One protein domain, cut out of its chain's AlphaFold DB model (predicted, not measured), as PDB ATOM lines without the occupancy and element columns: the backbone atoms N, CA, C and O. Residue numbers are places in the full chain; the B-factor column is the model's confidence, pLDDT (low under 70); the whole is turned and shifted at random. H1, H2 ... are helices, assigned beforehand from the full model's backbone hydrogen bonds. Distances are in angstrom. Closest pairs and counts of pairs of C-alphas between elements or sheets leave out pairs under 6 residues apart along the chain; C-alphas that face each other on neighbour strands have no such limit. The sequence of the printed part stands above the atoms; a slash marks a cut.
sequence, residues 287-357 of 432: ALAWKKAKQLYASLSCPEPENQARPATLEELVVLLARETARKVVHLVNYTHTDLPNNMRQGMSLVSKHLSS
ATOM      1  N   ALA A 287       3.500  57.860 -44.846       88.81
ATOM      2  CA  ALA A 287       2.448  57.055 -44.228       88.81
ATOM      3  C   ALA A 287       1.579  56.316 -45.263       88.81
ATOM      4  O   ALA A 287       1.173  55.173 -45.028       88.81
ATOM      5  N   LEU A 288       1.290  56.943 -46.410       88.31
ATOM      6  CA  LEU A 288       0.542  56.318 -47.503       88.31
ATOM      7  C   LEU A 288       1.423  55.278 -48.201       88.31
ATOM      8  O   LEU A 288       0.983  54.139 -48.392       88.31
ATOM      9  N   ALA A 289       2.685  55.624 -48.471       85.12
ATOM     10  CA  ALA A 289       3.677  54.698 -49.008       85.12
ATOM     11  C   ALA A 289       3.780  53.422 -48.155       85.12
ATOM     12  O   ALA A 289       3.704  52.314 -48.686       85.12
ATOM     13  N   TRP A 290       3.827  53.552 -46.825       88.62
ATOM     14  CA  TRP A 290       3.865  52.408 -45.911       88.62
ATOM     15  C   TRP A 290       2.603  51.535 -45.968       88.62
ATOM     16  O   TRP A 290       2.689  50.306 -45.931       88.62
ATOM     17  N   LYS A 291       1.413  52.137 -46.101       93.44
ATOM     18  CA  LYS A 291       0.154  51.388 -46.271       93.44
ATOM     19  C   LYS A 291       0.151  50.590 -47.576       93.44
ATOM     20  O   LYS A 291      -0.224  49.419 -47.569       93.44
ATOM     21  N   LYS A 292       0.599  51.196 -48.680       90.69
ATOM     22  CA  LYS A 292       0.714  50.523 -49.984       90.69
ATOM     23  C   LYS A 292       1.777  49.429 -49.962       90.69
ATOM     24  O   LYS A 292       1.519  48.339 -50.457       90.69
ATOM     25  N   ALA A 293       2.911  49.671 -49.310       87.94
ATOM     26  CA  ALA A 293       3.948  48.667 -49.107       87.94
ATOM     27  C   ALA A 293       3.418  47.456 -48.325       87.94
ATOM     28  O   ALA A 293       3.638  46.323 -48.741       87.94
ATOM     29  N   LYS A 294       2.642  47.674 -47.253       91.56
ATOM     30  CA  LYS A 294       1.974  46.589 -46.512       91.56
ATOM     31  C   LYS A 294       0.998  45.793 -47.379       91.56
ATOM     32  O   LYS A 294       0.983  44.569 -47.302       91.56
ATOM     33  N   GLN A 295       0.204  46.471 -48.207       92.31
ATOM     34  CA  GLN A 295      -0.722  45.814 -49.139       92.31
ATOM     35  C   GLN A 295       0.027  44.969 -50.181       92.31
ATOM     36  O   GLN A 295      -0.352  43.827 -50.432       92.31
ATOM     37  N   LEU A 296       1.119  45.496 -50.743       89.81
ATOM     38  CA  LEU A 296       1.970  44.764 -51.681       89.81
ATOM     39  C   LEU A 296       2.639  43.562 -51.011       89.81
ATOM     40  O   LEU A 296       2.602  42.466 -51.562       89.81
ATOM     41  N   TYR A 297       3.172  43.735 -49.802       90.38
ATOM     42  CA  TYR A 297       3.764  42.648 -49.023       90.38
ATOM     43  C   TYR A 297       2.751  41.526 -48.767       90.38
ATOM     44  O   TYR A 297       3.055  40.360 -49.007       90.38
ATOM     45  N   ALA A 298       1.519  41.875 -48.381       90.50
ATOM     46  CA  ALA A 298       0.438  40.907 -48.222       90.50
ATOM     47  C   ALA A 298       0.154  40.156 -49.536       90.50
ATOM     48  O   ALA A 298       0.086  38.930 -49.534       90.50
ATOM     49  N   SER A 299       0.089  40.863 -50.671       87.50
ATOM     50  CA  SER A 299      -0.144  40.238 -51.984       87.50
ATOM     51  C   SER A 299       0.992  39.316 -52.457       87.50
ATOM     52  O   SER A 299       0.746  38.344 -53.171       87.50
ATOM     53  N   LEU A 300       2.236  39.612 -52.065       86.25
ATOM     54  CA  LEU A 300       3.417  38.805 -52.385       86.25
ATOM     55  C   LEU A 300       3.585  37.615 -51.438       86.25
ATOM     56  O   LEU A 300       4.245  36.654 -51.804       86.25
ATOM     57  N   SER A 301       2.992  37.672 -50.245       85.38
ATOM     58  CA  SER A 301       3.048  36.582 -49.267       85.38
ATOM     59  C   SER A 301       2.081  35.426 -49.556       85.38
ATOM     60  O   SER A 301       2.188  34.376 -48.928       85.38
ATOM     61  N   CYS A 302       1.137  35.609 -50.488       83.06
ATOM     62  CA  CYS A 302       0.216  34.561 -50.928       83.06
ATOM     63  C   CYS A 302       0.957  33.405 -51.636       83.06
ATOM     64  O   CYS A 302       1.952  33.667 -52.315       83.06
ATOM     65  N   PRO A 303       0.460  32.154 -51.531       75.44
ATOM     66  CA  PRO A 303       1.083  30.982 -52.155       75.44
ATOM     67  C   PRO A 303       1.160  31.088 -53.687       75.44
ATOM     68  O   PRO A 303       0.407  31.838 -54.319       75.44
ATOM     69  N   GLU A 304       2.108  30.354 -54.274       73.56
ATOM     70  CA  GLU A 304       2.476  30.435 -55.692       73.56
ATOM     71  C   GLU A 304       1.285  30.095 -56.615       73.56
ATOM     72  O   GLU A 304       0.556  29.137 -56.354       73.56
ATOM     73  N   PRO A 305       1.034  30.870 -57.690       68.00
ATOM     74  CA  PRO A 305      -0.035  30.560 -58.630       68.00
ATOM     75  C   PRO A 305       0.386  29.383 -59.521       68.00
ATOM     76  O   PRO A 305       1.320  29.508 -60.311       68.00
ATOM     77  N   GLU A 306      -0.333  28.265 -59.409       59.25
ATOM     78  CA  GLU A 306       0.008  26.961 -60.006       59.25
ATOM     79  C   GLU A 306       0.090  26.944 -61.546       59.25
ATOM     80  O   GLU A 306       0.686  26.032 -62.109       59.25
ATOM     81  N   ASN A 307      -0.455  27.946 -62.248       56.19
ATOM     82  CA  ASN A 307      -0.405  28.038 -63.711       56.19
ATOM     83  C   ASN A 307      -0.177  29.482 -64.183       56.19
ATOM     84  O   ASN A 307      -1.122  30.233 -64.429       56.19
ATOM     85  N   GLN A 308       1.088  29.881 -64.328       64.69
ATOM     86  CA  GLN A 308       1.456  31.146 -64.970       64.69
ATOM     87  C   GLN A 308       1.530  30.945 -66.489       64.69
ATOM     88  O   GLN A 308       2.221  30.047 -66.969       64.69
ATOM     89  N   ALA A 309       0.819  31.770 -67.260       66.69
ATOM     90  CA  ALA A 309       0.910  31.731 -68.717       66.69
ATOM     91  C   ALA A 309       2.334  32.090 -69.173       66.69
ATOM     92  O   ALA A 309       2.975  32.977 -68.606       66.69
ATOM     93  N   ARG A 310       2.830  31.405 -70.211       69.12
ATOM     94  CA  ARG A 310       4.145  31.696 -70.795       69.12
ATOM     95  C   ARG A 310       4.156  33.146 -71.310       69.12
ATOM     96  O   ARG A 310       3.313  33.460 -72.149       69.12
ATOM     97  N   PRO A 311       5.087  34.003 -70.853       72.00
ATOM     98  CA  PRO A 311       5.133  35.399 -71.274       72.00
ATOM     99  C   PRO A 311       5.417  35.506 -72.772       72.00
ATOM    100  O   PRO A 311       6.221  34.739 -73.316       72.00
ATOM    101  N   ALA A 312       4.759  36.460 -73.428       69.25
ATOM    102  CA  ALA A 312       4.933  36.717 -74.855       69.25
ATOM    103  C   ALA A 312       6.035  37.757 -75.113       69.25
ATOM    104  O   ALA A 312       6.663  37.734 -76.173       69.25
ATOM    105  N   THR A 313       6.301  38.639 -74.141       78.69
ATOM    106  CA  THR A 313       7.277  39.736 -74.251       78.69
ATOM    107  C   THR A 313       8.375  39.666 -73.182       78.69
ATOM    108  O   THR A 313       8.216  39.064 -72.118       78.69
ATOM    109  N   LEU A 314       9.525  40.294 -73.459       74.50
ATOM    110  CA  LEU A 314      10.636  40.388 -72.500       74.50
ATOM    111  C   LEU A 314      10.268  41.217 -71.265       74.50
ATOM    112  O   LEU A 314      10.763  40.947 -70.177       74.50
ATOM    113  N   GLU A 315       9.386  42.200 -71.415       66.56
ATOM    114  CA  GLU A 315       8.925  43.043 -70.312       66.56
ATOM    115  C   GLU A 315       8.063  42.249 -69.334       66.56
ATOM    116  O   GLU A 315       8.310  42.282 -68.130       66.56
ATOM    117  N   GLU A 316       7.122  41.453 -69.849       75.06
ATOM    118  CA  GLU A 316       6.348  40.509 -69.044       75.06
ATOM    119  C   GLU A 316       7.264  39.508 -68.337       75.06
ATOM    120  O   GLU A 316       7.079  39.246 -67.152       75.06
ATOM    121  N   LEU A 317       8.298  38.999 -69.019       80.50
ATOM    122  CA  LEU A 317       9.282  38.102 -68.409       80.50
ATOM    123  C   LEU A 317      10.043  38.774 -67.259       80.50
ATOM    124  O   LEU A 317      10.204  38.171 -66.201       80.50
ATOM    125  N   VAL A 318      10.513  40.008 -67.450       73.81
ATOM    126  CA  VAL A 318      11.238  40.757 -66.415       73.81
ATOM    127  C   VAL A 318      10.325  41.052 -65.227       73.81
ATOM    128  O   VAL A 318      10.749  40.881 -64.086       73.81
ATOM    129  N   VAL A 319       9.066  41.427 -65.467       77.69
ATOM    130  CA  VAL A 319       8.073  41.651 -64.407       77.69
ATOM    131  C   VAL A 319       7.757  40.354 -63.659       77.69
ATOM    132  O   VAL A 319       7.681  40.369 -62.431       77.69
ATOM    133  N   LEU A 320       7.625  39.224 -64.359       81.44
ATOM    134  CA  LEU A 320       7.432  37.912 -63.737       81.44
ATOM    135  C   LEU A 320       8.643  37.512 -62.892       81.44
ATOM    136  O   LEU A 320       8.481  37.130 -61.738       81.44
ATOM    137  N   LEU A 321       9.860  37.671 -63.412       83.56
ATOM    138  CA  LEU A 321      11.087  37.362 -62.679       83.56
ATOM    139  C   LEU A 321      11.232  38.266 -61.445       83.56
ATOM    140  O   LEU A 321      11.519  37.783 -60.349       83.56
ATOM    141  N   ALA A 322      10.968  39.566 -61.580       84.12
ATOM    142  CA  ALA A 322      10.958  40.508 -60.463       84.12
ATOM    143  C   ALA A 322       9.897  40.137 -59.411       84.12
ATOM    144  O   ALA A 322      10.166  40.176 -58.211       84.12
ATOM    145  N   ARG A 323       8.707  39.710 -59.842       83.75
ATOM    146  CA  ARG A 323       7.644  39.250 -58.942       83.75
ATOM    147  C   ARG A 323       8.041  37.975 -58.206       83.75
ATOM    148  O   ARG A 323       7.872  37.913 -56.993       83.75
ATOM    149  N   GLU A 324       8.585  36.983 -58.903       83.75
ATOM    150  CA  GLU A 324       8.975  35.710 -58.293       83.75
ATOM    151  C   GLU A 324      10.174  35.847 -57.356       83.75
ATOM    152  O   GLU A 324      10.198  35.266 -56.272       83.75
ATOM    153  N   THR A 325      11.156  36.674 -57.714       86.19
ATOM    154  CA  THR A 325      12.260  37.003 -56.802       86.19
ATOM    155  C   THR A 325      11.752  37.723 -55.555       86.19
ATOM    156  O   THR A 325      12.123  37.340 -54.446       86.19
ATOM    157  N   ALA A 326      10.844  38.693 -55.705       87.88
ATOM    158  CA  ALA A 326      10.230  39.378 -54.573       87.88
ATOM    159  C   ALA A 326       9.438  38.414 -53.674       87.88
ATOM    160  O   ALA A 326       9.590  38.466 -52.456       87.88
ATOM    161  N   ARG A 327       8.656  37.488 -54.247       87.31
ATOM    162  CA  ARG A 327       7.945  36.443 -53.490       87.31
ATOM    163  C   ARG A 327       8.897  35.556 -52.705       87.31
ATOM    164  O   ARG A 327       8.707  35.377 -51.508       87.31
ATOM    165  N   LYS A 328       9.960  35.051 -53.337       84.81
ATOM    166  CA  LYS A 328      10.968  34.217 -52.661       84.81
ATOM    167  C   LYS A 328      11.628  34.944 -51.494       84.81
ATOM    168  O   LYS A 328      11.816  34.348 -50.438       84.81
ATOM    169  N   VAL A 329      11.926  36.234 -51.654       86.00
ATOM    170  CA  VAL A 329      12.449  37.068 -50.564       86.00
ATOM    171  C   VAL A 329      11.413  37.232 -49.450       86.00
ATOM    172  O   VAL A 329      11.754  37.065 -48.285       86.00
ATOM    173  N   VAL A 330      10.147  37.504 -49.778       88.81
ATOM    174  CA  VAL A 330       9.067  37.623 -48.783       88.81
ATOM    175  C   VAL A 330       8.858  36.309 -48.027       88.81
ATOM    176  O   VAL A 330       8.741  36.329 -46.804       88.81
ATOM    177  N   HIS A 331       8.876  35.162 -48.707       85.38
ATOM    178  CA  HIS A 331       8.789  33.851 -48.063       85.38
ATOM    179  C   HIS A 331      10.004  33.551 -47.192       85.38
ATOM    180  O   HIS A 331       9.830  33.028 -46.098       85.38
ATOM    181  N   LEU A 332      11.209  33.939 -47.618       87.06
ATOM    182  CA  LEU A 332      12.402  33.835 -46.784       87.06
ATOM    183  C   LEU A 332      12.252  34.676 -45.511       87.06
ATOM    184  O   LEU A 332      12.508  34.184 -44.418       87.06
ATOM    185  N   VAL A 333      11.783  35.920 -45.628       85.44
ATOM    186  CA  VAL A 333      11.558  36.799 -44.472       85.44
ATOM    187  C   VAL A 333      10.474  36.231 -43.554       85.44
ATOM    188  O   VAL A 333      10.686  36.149 -42.344       85.44
ATOM    189  N   ASN A 334       9.348  35.773 -44.102       85.56
ATOM    190  CA  ASN A 334       8.276  35.162 -43.318       85.56
ATOM    191  C   ASN A 334       8.758  33.892 -42.606       85.56
ATOM    192  O   ASN A 334       8.586  33.798 -41.395       85.56
ATOM    193  N   TYR A 335       9.461  32.998 -43.307       82.25
ATOM    194  CA  TYR A 335      10.092  31.807 -42.729       82.25
ATOM    195  C   TYR A 335      11.039  32.179 -41.584       82.25
ATOM    196  O   TYR A 335      10.997  31.584 -40.506       82.25
ATOM    197  N   THR A 336      11.849  33.230 -41.771       77.12
ATOM    198  CA  THR A 336      12.763  33.679 -40.717       77.12
ATOM    199  C   THR A 336      12.063  34.225 -39.480       77.12
ATOM    200  O   THR A 336      12.618  34.185 -38.381       77.12
ATOM    201  N   HIS A 337      10.834  34.710 -39.637       70.44
ATOM    202  CA  HIS A 337      10.044  35.256 -38.550       70.44
ATOM    203  C   HIS A 337       9.192  34.186 -37.844       70.44
ATOM    204  O   HIS A 337       9.098  34.203 -36.615       70.44
ATOM    205  N   THR A 338       8.579  33.253 -38.582       71.31
ATOM    206  CA  THR A 338       7.584  32.306 -38.043       71.31
ATOM    207  C   THR A 338       8.143  30.922 -37.734       71.31
ATOM    208  O   THR A 338       7.776  30.357 -36.702       71.31
ATOM    209  N   ASP A 339       9.070  30.415 -38.547       70.94
ATOM    210  CA  ASP A 339       9.413  28.982 -38.576       70.94
ATOM    211  C   ASP A 339      10.814  28.691 -38.018       70.94
ATOM    212  O   ASP A 339      11.210  27.540 -37.829       70.94
ATOM    213  N   LEU A 340      11.575  29.744 -37.706       73.19
ATOM    214  CA  LEU A 340      12.902  29.629 -37.117       73.19
ATOM    215  C   LEU A 340      12.831  29.101 -35.662       73.19
ATOM    216  O   LEU A 340      12.031  29.631 -34.879       73.19
ATOM    217  N   PRO A 341      13.695  28.144 -35.253       78.81
ATOM    218  CA  PRO A 341      13.758  27.660 -33.874       78.81
ATOM    219  C   PRO A 341      14.031  28.796 -32.879       78.81
ATOM    220  O   PRO A 341      14.798  29.725 -33.155       78.81
ATOM    221  N   ASN A 342      13.416  28.701 -31.695       71.12
ATOM    222  CA  ASN A 342      13.357  29.774 -30.691       71.12
ATOM    223  C   ASN A 342      14.730  30.372 -30.328       71.12
ATOM    224  O   ASN A 342      14.832  31.582 -30.129       71.12
ATOM    225  N   ASN A 343      15.790  29.562 -30.317       69.06
ATOM    226  CA  ASN A 343      17.152  30.002 -29.992       69.06
ATOM    227  C   ASN A 343      17.735  30.935 -31.070       69.06
ATOM    228  O   ASN A 343      18.351  31.955 -30.762       69.06
ATOM    229  N   MET A 344      17.485  30.633 -32.346       63.56
ATOM    230  CA  MET A 344      17.971  31.434 -33.469       63.56
ATOM    231  C   MET A 344      17.111  32.692 -33.668       63.56
ATOM    232  O   MET A 344      17.640  33.761 -33.969       63.56
ATOM    233  N   ARG A 345      15.805  32.612 -33.367       66.44
ATOM    234  CA  ARG A 345      14.910  33.781 -33.295       66.44
ATOM    235  C   ARG A 345      15.363  34.785 -32.233       66.44
ATOM    236  O   ARG A 345      15.372  35.987 -32.493       66.44
ATOM    237  N   GLN A 346      15.766  34.310 -31.052       72.69
ATOM    238  CA  GLN A 346      16.293  35.169 -29.987       72.69
ATOM    239  C   GLN A 346      17.575  35.887 -30.431       72.69
ATOM    240  O   GLN A 346      17.644  37.110 -30.298       72.69
ATOM    241  N   GLY A 347      18.521  35.169 -31.048       66.94
ATOM    242  CA  GLY A 347      19.737  35.754 -31.630       66.94
ATOM    243  C   GLY A 347      19.443  36.811 -32.701       66.94
ATOM    244  O   GLY A 347      19.930  37.937 -32.609       66.94
ATOM    245  N   MET A 348      18.562  36.507 -33.660       64.50
ATOM    246  CA  MET A 348      18.141  37.463 -34.696       64.50
ATOM    247  C   MET A 348      17.451  38.699 -34.112       64.50
ATOM    248  O   MET A 348      17.678  39.815 -34.576       64.50
ATOM    249  N   SER A 349      16.628  38.525 -33.075       70.81
ATOM    250  CA  SER A 349      15.970  39.646 -32.404       70.81
ATOM    251  C   SER A 349      16.965  40.543 -31.664       70.81
ATOM    252  O   SER A 349      16.780  41.759 -31.649       70.81
ATOM    253  N   LEU A 350      18.034  39.974 -31.093       74.06
ATOM    254  CA  LEU A 350      19.085  40.744 -30.433       74.06
ATOM    255  C   LEU A 350      19.883  41.551 -31.464       74.06
ATOM    256  O   LEU A 350      20.032  42.761 -31.316       74.06
ATOM    257  N   VAL A 351      20.298  40.912 -32.562       72.00
ATOM    258  CA  VAL A 351      20.998  41.574 -33.676       72.00
ATOM    259  C   VAL A 351      20.136  42.678 -34.291       72.00
ATOM    260  O   VAL A 351      20.619  43.789 -34.493       72.00
ATOM    261  N   SER A 352      18.845  42.428 -34.519       76.44
ATOM    262  CA  SER A 352      17.901  43.430 -35.033       76.44
ATOM    263  C   SER A 352      17.743  44.626 -34.082       76.44
ATOM    264  O   SER A 352      17.708  45.777 -34.520       76.44
ATOM    265  N   LYS A 353      17.726  44.395 -32.762       75.50
ATOM    266  CA  LYS A 353      17.700  45.469 -31.753       75.50
ATOM    267  C   LYS A 353      18.993  46.283 -31.747       75.50
ATOM    268  O   LYS A 353      18.933  47.508 -31.698       75.50
ATOM    269  N   HIS A 354      20.152  45.637 -31.848       74.44
ATOM    270  CA  HIS A 354      21.434  46.341 -31.929       74.44
ATOM    271  C   HIS A 354      21.566  47.138 -33.229       74.44
ATOM    272  O   HIS A 354      21.983  48.293 -33.200       74.44
ATOM    273  N   LEU A 355      21.126  46.567 -34.349       66.25
ATOM    274  CA  LEU A 355      21.149  47.221 -35.652       66.25
ATOM    275  C   LEU A 355      20.177  48.404 -35.722       66.25
ATOM    276  O   LEU A 355      20.538  49.459 -36.229       66.25
ATOM    277  N   SER A 356      18.966  48.264 -35.181       71.44
ATOM    278  CA  SER A 356      17.991  49.362 -35.114       71.44
ATOM    279  C   SER A 356      18.397  50.446 -34.113       71.44
ATOM    280  O   SER A 356      18.173  51.625 -34.376       71.44
ATOM    281  N   SER A 357      19.047  50.087 -33.002       75.38
ATOM    282  CA  SER A 357      19.654  51.046 -32.071       75.38
ATOM    283  C   SER A 357      20.782  51.836 -32.743       75.38
ATOM    284  O   SER A 357      20.778  53.066 -32.709       75.38
TER     285      SER A 357
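This is residues 287 to 357 of the 432 residues of the protein "Lipid storage droplets surface-binding protein 1" of Papilio xuthus (UniProt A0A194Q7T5). H1 meets the middle of the long helix H2 with its last residues, and H3 makes a corner at the end of H2, in a loose, open frame. The loop of residues 302 to 313 runs from H1 to the far end of H2. The 71 printed residues, with three named helices and no named strand, are all helix by class; the radius of gyration of the C-alphas is 16.1 A and the spans are 47 by 31 by 18 A.

H1, residues 287 to 301, touches H2, residues 314 to 338, with residues 297 to 301 alone, about perpendicular at 90 degrees; the closest C-alphas, of Leu 300 and Arg 327, are 5.2 A apart. H3, residues 342 to 357, is close to H2 but not clearly touching; the closest C-alphas, of His 337 and Arg 345, are 7.3 A apart. Their lines are only just about perpendicular, at 70.2 degrees. H1 and H3 are apart. In H1, H2 and H3 every O i to N i+4 pair is within hydrogen-bond range.

H1 begins at C-alpha 287 (2.448, 57.055, -44.228) and is 21.1 A long. H2 measures 35.5 A, H3 22.2 A, ending at C-alpha 357 (19.654, 51.046, -32.071).

The printed part has no cut. The link H1 to H2 is long, H2 to H3 tight. Low confidence includes residues 305 to 310.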